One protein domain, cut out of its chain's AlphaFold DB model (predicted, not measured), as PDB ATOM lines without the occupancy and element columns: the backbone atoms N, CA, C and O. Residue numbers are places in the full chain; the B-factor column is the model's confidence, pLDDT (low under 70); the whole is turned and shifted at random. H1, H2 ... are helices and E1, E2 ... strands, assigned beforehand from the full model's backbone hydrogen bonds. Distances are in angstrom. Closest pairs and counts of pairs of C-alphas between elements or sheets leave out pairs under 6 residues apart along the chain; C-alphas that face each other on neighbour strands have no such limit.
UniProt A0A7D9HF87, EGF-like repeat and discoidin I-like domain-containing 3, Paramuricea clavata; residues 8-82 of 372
ATOM      1  N   ARG A   8      -7.669  -9.360  16.535       88.81
ATOM      2  CA  ARG A   8      -6.246  -9.161  16.830       88.81
ATOM      3  C   ARG A   8      -5.637 -10.482  17.261       88.81
ATOM      4  O   ARG A   8      -6.146 -11.122  18.170       88.81
ATOM      5  N   VAL A   9      -4.543 -10.870  16.614       90.31
ATOM      6  CA  VAL A   9      -3.813 -12.102  16.925       90.31
ATOM      7  C   VAL A   9      -2.444 -11.726  17.468       90.31
ATOM      8  O   VAL A   9      -1.644 -11.110  16.767       90.31
ATOM      9  N   ASN A  10      -2.182 -12.104  18.714       87.31
ATOM     10  CA  ASN A  10      -0.956 -11.790  19.434       87.31
ATOM     11  C   ASN A  10      -0.276 -13.075  19.899       87.31
ATOM     12  O   ASN A  10      -0.934 -14.020  20.326       87.31
ATOM     13  N   LYS A  11       1.056 -13.097  19.866       83.56
ATOM     14  CA  LYS A  11       1.844 -14.141  20.525       83.56
ATOM     15  C   LYS A  11       2.286 -13.630  21.895       83.56
ATOM     16  O   LYS A  11       2.854 -12.541  21.965       83.56
ATOM     17  N   ILE A  12       2.034 -14.392  22.957       73.31
ATOM     18  CA  ILE A  12       2.279 -13.957  24.341       73.31
ATOM     19  C   ILE A  12       3.388 -14.795  24.981       73.31
ATOM     20  O   ILE A  12       3.322 -16.017  24.981       73.31
ATOM     21  N   GLY A  13       4.369 -14.118  25.588       60.66
ATOM     22  CA  GLY A  13       5.377 -14.736  26.455       60.66
ATOM     23  C   GLY A  13       6.471 -15.539  25.735       60.66
ATOM     24  O   GLY A  13       6.685 -15.413  24.529       60.66
ATOM     25  N   ARG A  14       7.215 -16.340  26.518       51.41
ATOM     26  CA  ARG A  14       8.191 -17.332  26.011       51.41
ATOM     27  C   ARG A  14       7.512 -18.600  25.488       51.41
ATOM     28  O   ARG A  14       8.099 -19.295  24.663       51.41
ATOM     29  N   THR A  15       6.295 -18.876  25.944       54.59
ATOM     30  CA  THR A  15       5.447 -19.958  25.450       54.59
ATOM     31  C   THR A  15       4.971 -19.638  24.028       54.59
ATOM     32  O   THR A  15       4.939 -18.485  23.588       54.59
ATOM     33  N   LYS A  16       4.620 -20.656  23.238       67.75
ATOM     34  CA  LYS A  16       4.069 -20.469  21.882       67.75
ATOM     35  C   LYS A  16       2.592 -20.044  21.903       67.75
ATOM     36  O   LYS A  16       1.910 -20.213  20.897       67.75
ATOM     37  N   THR A  17       2.124 -19.459  23.005       77.62
ATOM     38  CA  THR A  17       0.717 -19.139  23.225       77.62
ATOM     39  C   THR A  17       0.242 -18.053  22.267       77.62
ATOM     40  O   THR A  17       0.825 -16.967  22.182       77.62
ATOM     41  N   ILE A  18      -0.835 -18.352  21.550       88.31
ATOM     42  CA  ILE A  18      -1.536 -17.441  20.653       88.31
ATOM     43  C   ILE A  18      -2.775 -16.938  21.388       88.31
ATOM     44  O   ILE A  18      -3.583 -17.736  21.855       88.31
ATOM     45  N   GLN A  19      -2.930 -15.621  21.478       90.62
ATOM     46  CA  GLN A  19      -4.152 -14.975  21.935       90.62
ATOM     47  C   GLN A  19      -4.854 -14.317  20.754       90.62
ATOM     48  O   GLN A  19      -4.236 -13.595  19.968       90.62
ATOM     49  N   ILE A  20      -6.149 -14.567  20.650       92.56
ATOM     50  CA  ILE A  20      -7.043 -14.005  19.652       92.56
ATOM     51  C   ILE A  20      -8.061 -13.159  20.402       92.56
ATOM     52  O   ILE A  20      -8.909 -13.694  21.112       92.56
ATOM     53  N   ASP A  21      -7.971 -11.846  20.238       91.12
ATOM     54  CA  ASP A  21      -8.918 -10.892  20.801       91.12
ATOM     55  C   ASP A  21      -9.879 -10.425  19.717       91.12
ATOM     56  O   ASP A  21      -9.460  -9.995  18.637       91.12
ATOM     57  N   THR A  22     -11.169 -10.471  20.023       90.94
ATOM     58  CA  THR A  22     -12.224  -9.999  19.129       90.94
ATOM     59  C   THR A  22     -12.984  -8.844  19.767       90.94
ATOM     60  O   THR A  22     -13.125  -8.750  20.987       90.94
ATOM     61  N   ASP A  23     -13.508  -7.955  18.939       90.00
ATOM     62  CA  ASP A  23     -14.351  -6.838  19.364       90.00
ATOM     63  C   ASP A  23     -15.785  -7.262  19.729       90.00
ATOM     64  O   ASP A  23     -16.518  -6.502  20.363       90.00
ATOM     65  N   ILE A  24     -16.172  -8.498  19.399       90.31
ATOM     66  CA  ILE A  24     -17.455  -9.087  19.806       90.31
ATOM     67  C   ILE A  24     -17.469  -9.538  21.276       90.31
ATOM     68  O   ILE A  24     -18.524  -9.890  21.801       90.31
ATOM     69  N   GLY A  25     -16.331  -9.466  21.975       90.06
ATOM     70  CA  GLY A  25     -16.211  -9.868  23.378       90.06
ATOM     71  C   GLY A  25     -15.936 -11.362  23.565       90.06
ATOM     72  O   GLY A  25     -16.321 -11.921  24.589       90.06
ATOM     73  N   LEU A  26     -15.306 -11.991  22.571       93.62
ATOM     74  CA  LEU A  26     -14.705 -13.320  22.652       93.62
ATOM     75  C   LEU A  26     -13.176 -13.171  22.672       93.62
ATOM     76  O   LEU A  26     -12.605 -12.520  21.791       93.62
ATOM     77  N   THR A  27     -12.523 -13.830  23.621       93.25
ATOM     78  CA  THR A  27     -11.069 -14.015  23.629       93.25
ATOM     79  C   THR A  27     -10.756 -15.506  23.637       93.25
ATOM     80  O   THR A  27     -11.318 -16.253  24.436       93.25
ATOM     81  N   VAL A  28      -9.854 -15.933  22.754       93.44
ATOM     82  CA  VAL A  28      -9.342 -17.310  22.703       93.44
ATOM     83  C   VAL A  28      -7.850 -17.292  22.994       93.44
ATOM     84  O   VAL A  28      -7.112 -16.525  22.377       93.44
ATOM     85  N   ARG A  29      -7.388 -18.146  23.906       90.12
ATOM     86  CA  ARG A  29      -5.961 -18.386  24.152       90.12
ATOM     87  C   ARG A  29      -5.657 -19.847  23.870       90.12
ATOM     88  O   ARG A  29      -6.344 -20.709  24.396       90.12
ATOM     89  N   TYR A  30      -4.642 -20.116  23.061       87.62
ATOM     90  CA  TYR A  30      -4.209 -21.470  22.722       87.62
ATOM     91  C   TYR A  30      -2.706 -21.602  22.938       87.62
ATOM     92  O   TYR A  30      -1.946 -20.778  22.429       87.62
ATOM     93  N   ASP A  31      -2.263 -22.614  23.678       74.94
ATOM     94  CA  ASP A  31      -0.843 -22.843  23.984       74.94
ATOM     95  C   ASP A  31      -0.019 -23.395  22.797       74.94
ATOM     96  O   ASP A  31       1.215 -23.354  22.823       74.94
ATOM     97  N   GLY A  32      -0.681 -23.828  21.718       71.94
ATOM     98  CA  GLY A  32      -0.041 -24.430  20.545       71.94
ATOM     99  C   GLY A  32       0.076 -25.954  20.617       71.94
ATOM    100  O   GLY A  32       0.690 -26.564  19.732       71.94
ATOM    101  N   VAL A  33      -0.457 -26.570  21.672       70.62
ATOM    102  CA  VAL A  33      -0.318 -27.992  21.955       70.62
ATOM    103  C   VAL A  33      -1.666 -28.586  22.365       70.62
ATOM    104  O   VAL A  33      -2.244 -29.281  21.529       70.62
ATOM    105  N   TYR A  34      -2.189 -28.262  23.549       73.75
ATOM    106  CA  TYR A  34      -3.335 -28.953  24.153       73.75
ATOM    107  C   TYR A  34      -4.391 -27.997  24.725       73.75
ATOM    108  O   TYR A  34      -5.579 -28.202  24.490       73.75
ATOM    109  N   ASN A  35      -3.987 -26.917  25.398       82.31
ATOM    110  CA  ASN A  35      -4.912 -26.090  26.171       82.31
ATOM    111  C   ASN A  35      -5.506 -24.935  25.364       82.31
ATOM    112  O   ASN A  35      -4.781 -24.079  24.842       82.31
ATOM    113  N   VAL A  36      -6.841 -24.870  25.336       89.88
ATOM    114  CA  VAL A  36      -7.622 -23.763  24.771       89.88
ATOM    115  C   VAL A  36      -8.465 -23.119  25.870       89.88
ATOM    116  O   VAL A  36      -9.310 -23.768  26.473       89.88
ATOM    117  N   TYR A  37      -8.291 -21.816  26.077       89.81
ATOM    118  CA  TYR A  37      -9.103 -21.018  26.995       89.81
ATOM    119  C   TYR A  37     -10.022 -20.102  26.205       89.81
ATOM    120  O   TYR A  37      -9.556 -19.301  25.388       89.81
ATOM    121  N   ILE A  38     -11.320 -20.199  26.475       93.00
ATOM    122  CA  ILE A  38     -12.352 -19.368  25.860       93.00
ATOM    123  C   ILE A  38     -12.921 -18.452  26.937       93.00
ATOM    124  O   ILE A  38     -13.471 -18.905  27.936       93.00
ATOM    125  N   THR A  39     -12.806 -17.143  26.734       92.44
ATOM    126  CA  THR A  39     -13.439 -16.136  27.589       92.44
ATOM    127  C   THR A  39     -14.527 -15.431  26.797       92.44
ATOM    128  O   THR A  39     -14.261 -14.850  25.744       92.44
ATOM    129  N   LEU A  40     -15.755 -15.477  27.314       94.19
ATOM    130  CA  LEU A  40     -16.921 -14.846  26.709       94.19
ATOM    131  C   LEU A  40     -17.441 -13.705  27.578       94.19
ATOM    132  O   LEU A  40     -17.585 -13.823  28.793       94.19
ATOM    133  N   SER A  41     -17.794 -12.600  26.928       94.12
ATOM    134  CA  SER A  41     -18.558 -11.520  27.542       94.12
ATOM    135  C   SER A  41     -19.918 -12.040  28.034       94.12
ATOM    136  O   SER A  41     -20.617 -12.758  27.320       94.12
ATOM    137  N   SER A  42     -20.375 -11.542  29.184       93.88
ATOM    138  CA  SER A  42     -21.669 -11.895  29.800       93.88
ATOM    139  C   SER A  42     -22.891 -11.718  28.881       93.88
ATOM    140  O   SER A  42     -23.905 -12.383  29.057       93.88
ATOM    141  N   ARG A  43     -22.794 -10.876  27.842       94.75
ATOM    142  CA  ARG A  43     -23.790 -10.735  26.758       94.75
ATOM    143  C   ARG A  43     -24.196 -12.046  26.064       94.75
ATOM    144  O   ARG A  43     -25.261 -12.074  25.438       94.75
ATOM    145  N   TYR A  44     -23.347 -13.074  26.135       96.06
ATOM    146  CA  TYR A  44     -23.558 -14.400  25.552       96.06
ATOM    147  C   TYR A  44     -24.216 -15.402  26.511       96.06
ATOM    148  O   TYR A  44     -24.432 -16.543  26.117       96.06
ATOM    149  N   ARG A  45     -24.552 -14.995  27.744       96.31
ATOM    150  CA  ARG A  45     -25.212 -15.861  28.733       96.31
ATOM    151  C   ARG A  45     -26.487 -16.479  28.148       96.31
ATOM    152  O   ARG A  45     -27.357 -15.736  27.692       96.31
ATOM    153  N   GLY A  46     -26.572 -17.813  28.138       95.19
ATOM    154  CA  GLY A  46     -27.696 -18.572  27.575       95.19
ATOM    155  C   GLY A  46     -27.875 -18.453  26.053       95.19
ATOM    156  O   GLY A  46     -28.969 -18.699  25.554       95.19
ATOM    157  N   LYS A  47     -26.850 -18.007  25.310       95.88
ATOM    158  CA  LYS A  47     -26.892 -17.831  23.839       95.88
ATOM    159  C   LYS A  47     -25.856 -18.666  23.094       95.88
ATOM    160  O   LYS A  47     -25.703 -18.509  21.883       95.88
ATOM    161  N   VAL A  48     -25.101 -19.482  23.815       95.50
ATOM    162  CA  VAL A  48     -24.108 -20.394  23.253       95.50
ATOM    163  C   VAL A  48     -24.559 -21.821  23.503       95.50
ATOM    164  O   VAL A  48     -25.388 -22.064  24.373       95.50
ATOM    165  N   VAL A  49     -24.038 -22.733  22.696       95.38
ATOM    166  CA  VAL A  49     -24.225 -24.178  22.810       95.38
ATOM    167  C   VAL A  49     -22.942 -24.850  22.324       95.38
ATOM    168  O   VAL A  49     -22.190 -24.253  21.543       95.38
ATOM    169  N   GLY A  50     -22.695 -26.078  22.763       94.38
ATOM    170  CA  GLY A  50     -21.539 -26.872  22.362       94.38
ATOM    171  C   GLY A  50     -20.897 -27.574  23.551       94.38
ATOM    172  O   GLY A  50     -21.490 -27.680  24.618       94.38
ATOM    173  N   LEU A  51     -19.645 -27.998  23.375       94.69
ATOM    174  CA  LEU A  51     -18.899 -28.747  24.394       94.69
ATOM    175  C   LEU A  51     -18.609 -27.950  25.677       94.69
ATOM    176  O   LEU A  51     -18.372 -28.544  26.719       94.69
ATOM    177  N   CYS A  52     -18.644 -26.615  25.619       94.44
ATOM    178  CA  CYS A  52     -18.531 -25.749  26.799       94.44
ATOM    179  C   CYS A  52     -19.894 -25.447  27.450       94.44
ATOM    180  O   CYS A  52     -20.000 -24.478  28.204       94.44
ATOM    181  N   GLY A  53     -20.928 -26.218  27.101       94.06
ATOM    182  CA  GLY A  53     -22.282 -26.059  27.604       94.06
ATOM    183  C   GLY A  53     -23.000 -24.829  27.048       94.06
ATOM    184  O   GLY A  53     -22.725 -24.376  25.927       94.06
ATOM    185  N   ASN A  54     -23.954 -24.296  27.813       94.75
ATOM    186  CA  ASN A  54     -24.863 -23.238  27.342       94.75
ATOM    187  C   ASN A  54     -24.639 -21.862  28.006       94.75
ATOM    188  O   ASN A  54     -25.261 -20.857  27.628       94.75
ATOM    189  N   TYR A  55     -23.730 -21.804  28.987       96.06
ATOM    190  CA  TYR A  55     -23.369 -20.598  29.731       96.06
ATOM    191  C   TYR A  55     -24.582 -19.896  30.372       96.06
ATOM    192  O   TYR A  55     -24.669 -18.667  30.371       96.06
ATOM    193  N   ASN A  56     -25.560 -20.634  30.901       95.88
ATOM    194  CA  ASN A  56     -26.710 -20.061  31.614       95.88
ATOM    195  C   ASN A  56     -26.475 -19.964  33.145       95.88
ATOM    196  O   ASN A  56     -27.137 -19.165  33.819       95.88
ATOM    197  N   GLY A  57     -25.471 -20.679  33.671       94.31
ATOM    198  CA  GLY A  57     -25.115 -20.759  35.090       94.31
ATOM    199  C   GLY A  57     -25.764 -21.919  35.857       94.31
ATOM    200  O   GLY A  57     -25.709 -21.913  37.086       94.31
ATOM    201  N   ASN A  58     -26.386 -22.874  35.165       94.31
ATOM    202  CA  ASN A  58     -26.978 -24.084  35.717       94.31
ATOM    203  C   ASN A  58     -26.114 -25.302  35.369       94.31
ATOM    204  O   ASN A  58     -26.231 -25.881  34.299       94.31
ATOM    205  N   ILE A  59     -25.319 -25.766  36.331       90.62
ATOM    206  CA  ILE A  59     -24.417 -26.906  36.119       90.62
ATOM    207  C   ILE A  59     -25.138 -28.214  35.738       90.62
ATOM    208  O   ILE A  59     -24.527 -29.116  35.177       90.62
ATOM    209  N   ASN A  60     -26.439 -28.329  36.027       93.62
ATOM    210  CA  ASN A  60     -27.203 -29.552  35.779       93.62
ATOM    211  C   ASN A  60     -27.638 -29.721  34.310       93.62
ATOM    212  O   ASN A  60     -28.198 -30.763  33.977       93.62
ATOM    213  N   ASP A  61     -27.434 -28.715  33.452       94.69
ATOM    214  CA  ASP A  61     -27.816 -28.751  32.032       94.69
ATOM    215  C   ASP A  61     -26.656 -28.453  31.069       94.69
ATOM    216  O   ASP A  61     -26.869 -28.126  29.904       94.69
ATOM    217  N   GLU A  62     -25.412 -28.617  31.517       94.12
ATOM    218  CA  GLU A  62     -24.250 -28.354  30.657       94.12
ATOM    219  C   GLU A  62     -24.016 -29.472  29.615       94.12
ATOM    220  O   GLU A  62     -23.355 -29.240  28.606       94.12
ATOM    221  N   TYR A  63     -24.622 -30.655  29.801       95.81
ATOM    222  CA  TYR A  63     -24.543 -31.803  28.883       95.81
ATOM    223  C   TYR A  63     -25.757 -31.932  27.953       95.81
ATOM    224  O   TYR A  63     -26.289 -33.024  27.739       95.81
ATOM    225  N   LEU A  64     -26.231 -30.807  27.415       96.00
ATOM    226  CA  LEU A  64     -27.265 -30.807  26.380       96.00
ATOM    227  C   LEU A  64     -26.668 -31.177  25.016       96.00
ATOM    228  O   LEU A  64     -25.717 -30.551  24.539       96.00
ATOM    229  N   ASP A  65     -27.255 -32.177  24.370       93.94
ATOM    230  CA  ASP A  65     -26.883 -32.608  23.028       93.94
ATOM    231  C   ASP A  65     -27.217 -31.544  21.961       93.94
ATOM    232  O   ASP A  65     -27.845 -30.512  22.224       93.94
ATOM    233  N   VAL A  66     -26.831 -31.806  20.710       93.12
ATOM    234  CA  VAL A  66     -27.121 -30.914  19.569       93.12
ATOM    235  C   VAL A  66     -28.623 -30.629  19.356       93.12
ATOM    236  O   VAL A  66     -28.979 -29.644  18.707       93.12
ATOM    237  N   ASN A  67     -29.511 -31.457  19.911       93.38
ATOM    238  CA  ASN A  67     -30.966 -31.316  19.859       93.38
ATOM    239  C   ASN A  67     -31.560 -30.747  21.161       93.38
ATOM    240  O   ASN A  67     -32.782 -30.715  21.298       93.38
ATOM    241  N   SER A  68     -30.726 -30.271  22.093       93.44
ATOM    242  CA  SER A  68     -31.130 -29.754  23.410       93.44
ATOM    243  C   SER A  68     -31.787 -30.787  24.336       93.44
ATOM    244  O   SER A  68     -32.596 -30.422  25.190       93.44
ATOM    245  N   HIS A  69     -31.433 -32.064  24.203       95.81
ATOM    246  CA  HIS A  69     -31.775 -33.104  25.173       95.81
ATOM    247  C   HIS A  69     -30.602 -33.356  26.114       95.81
ATOM    248  O   HIS A  69     -29.447 -33.337  25.698       95.81
ATOM    249  N   LEU A  70     -30.893 -33.618  27.385       96.12
ATOM    250  CA  LEU A  70     -29.859 -33.967  28.353       96.12
ATOM    251  C   LEU A  70     -29.296 -35.355  28.027       96.12
ATOM    252  O   LEU A  70     -30.044 -36.334  27.999       96.12
ATOM    253  N   SER A  71     -27.992 -35.436  27.776       93.62
ATOM    254  CA  SER A  71     -27.309 -36.703  27.512       93.62
ATOM    255  C   SER A  71     -27.131 -37.525  28.789       93.62
ATOM    256  O   SER A  71     -26.944 -36.977  29.875       93.62
ATOM    257  N   VAL A  72     -27.155 -38.856  28.658       89.88
ATOM    258  CA  VAL A  72     -26.982 -39.778  29.800       89.88
ATOM    259  C   VAL A  72     -25.515 -40.063  30.130       89.88
ATOM    260  O   VAL A  72     -25.222 -40.576  31.207       89.88
ATOM    261  N   SER A  73     -24.591 -39.729  29.225       89.94
ATOM    262  CA  SER A  73     -23.147 -39.838  29.439       89.94
ATOM    263  C   SER A  73     -22.389 -38.693  28.767       89.94
ATOM    264  O   SER A  73     -22.874 -38.081  27.811       89.94
ATOM    265  N   VAL A  74     -21.171 -38.433  29.249       89.69
ATOM    266  CA  VAL A  74     -20.266 -37.427  28.671       89.69
ATOM    267  C   VAL A  74     -19.861 -37.806  27.244       89.69
ATOM    268  O   VAL A  74     -19.808 -36.941  26.372       89.69
ATOM    269  N   SER A  75     -19.640 -39.101  26.985       89.88
ATOM    270  CA  SER A  75     -19.280 -39.608  25.655       89.88
ATOM    271  C   SER A  75     -20.396 -39.375  24.630       89.88
ATOM    272  O   SER A  75     -20.136 -38.844  23.552       89.88
ATOM    273  N   GLU A  76     -21.656 -39.673  24.972       90.19
ATOM    274  CA  GLU A  76     -22.793 -39.405  24.076       90.19
ATOM    275  C   GLU A  76     -23.011 -37.908  23.836       90.19
ATOM    276  O   GLU A  76     -23.269 -37.493  22.701       90.19
ATOM    277  N   PHE A  77     -22.867 -37.090  24.885       93.31
ATOM    278  CA  PHE A  77     -22.903 -35.634  24.766       93.31
ATOM    279  C   PHE A  77     -21.856 -35.144  23.762       93.31
ATOM    280  O   PHE A  77     -22.204 -34.453  22.800       93.31
ATOM    281  N   ALA A  78     -20.592 -35.534  23.944       91.31
ATOM    282  CA  ALA A  78     -19.495 -35.113  23.084       91.31
ATOM    283  C   ALA A  78     -19.673 -35.604  21.639       91.31
ATOM    284  O   ALA A  78     -19.499 -34.829  20.694       91.31
ATOM    285  N   ASP A  79     -20.096 -36.859  21.462       89.19
ATOM    286  CA  ASP A  79     -20.320 -37.446  20.144       89.19
ATOM    287  C   ASP A  79     -21.447 -36.746  19.372       89.19
ATOM    288  O   ASP A  79     -21.365 -36.629  18.144       89.19
ATOM    289  N   SER A  80     -22.471 -36.232  20.065       91.81
ATOM    290  CA  SER A  80     -23.572 -35.482  19.441       91.81
ATOM    291  C   SER A  80     -23.110 -34.184  18.762       91.81
ATOM    292  O   SER A  80     -23.720 -33.740  17.787       91.81
ATOM    293  N   TRP A  81     -21.999 -33.608  19.236       92.38
ATOM    294  CA  TRP A  81     -21.401 -32.372  18.726       92.38
ATOM    295  C   TRP A  81     -20.353 -32.606  17.623       92.38
ATOM    296  O   TRP A  81     -19.709 -31.655  17.166       92.38
ATOM    297  N   ASN A  82     -20.192 -33.843  17.139       88.88
ATOM    298  CA  ASN A  82     -19.279 -34.157  16.040       88.88
ATOM    299  C   ASN A  82     -19.640 -33.410  14.743       88.88
ATOM    300  O   ASN A  82     -20.738 -33.531  14.196       88.88
TER     301      ASN A  82
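This is residues 8 to 82 of the 372 residues of the protein "EGF-like repeat and discoidin I-like domain-containing 3" of Paramuricea clavata (UniProt A0A7D9HF87). With little regular structure, the domain is a twisted four-stranded wall, E1 to E4, beside a looser lobe made of the long loops of residues 41 to 73 and the short helix H1. The 75 printed residues are mixed in class, 28 in named elements, ordered E1, E2, E3, E4, H1; the sheet E1 E2 E3 E4 is a meander, each strand the antiparallel neighbour of the one before. The whole is loose, radius of gyration of the C-alphas 14.7 A, spanning 42 by 28 by 19 A.

E1, residues 8 to 12, and E2, residues 17 to 22, form a hairpin; N 10 and O 19, 2.8 A apart, are within hydrogen-bond range. E2 and E3, residues 26 to 30, form another, with N 20 and O 28 at 2.8 A. E3 and E4, residues 36 to 40, form a third, with N 29 and O 37 at 2.9 A. H1, residues 74 to 80, is not on the sheet; its O i to N i+4 pairs are within range.

E1, 12.3 A, begins at C-alpha 8 (-6.246, -9.161, 16.830). E2 measures 16.4 A, E3 13.3 A, E4 13.0 A. H1, 10.0 A, ends at C-alpha 80 (-23.572, -35.482, 19.441).

The farthest C-alphas, Arg 14 and His 69, are 43.0 A apart. The printed part has no cut; E4 to H1 is a long link. Residues 13 to 16 have pLDDT under 70.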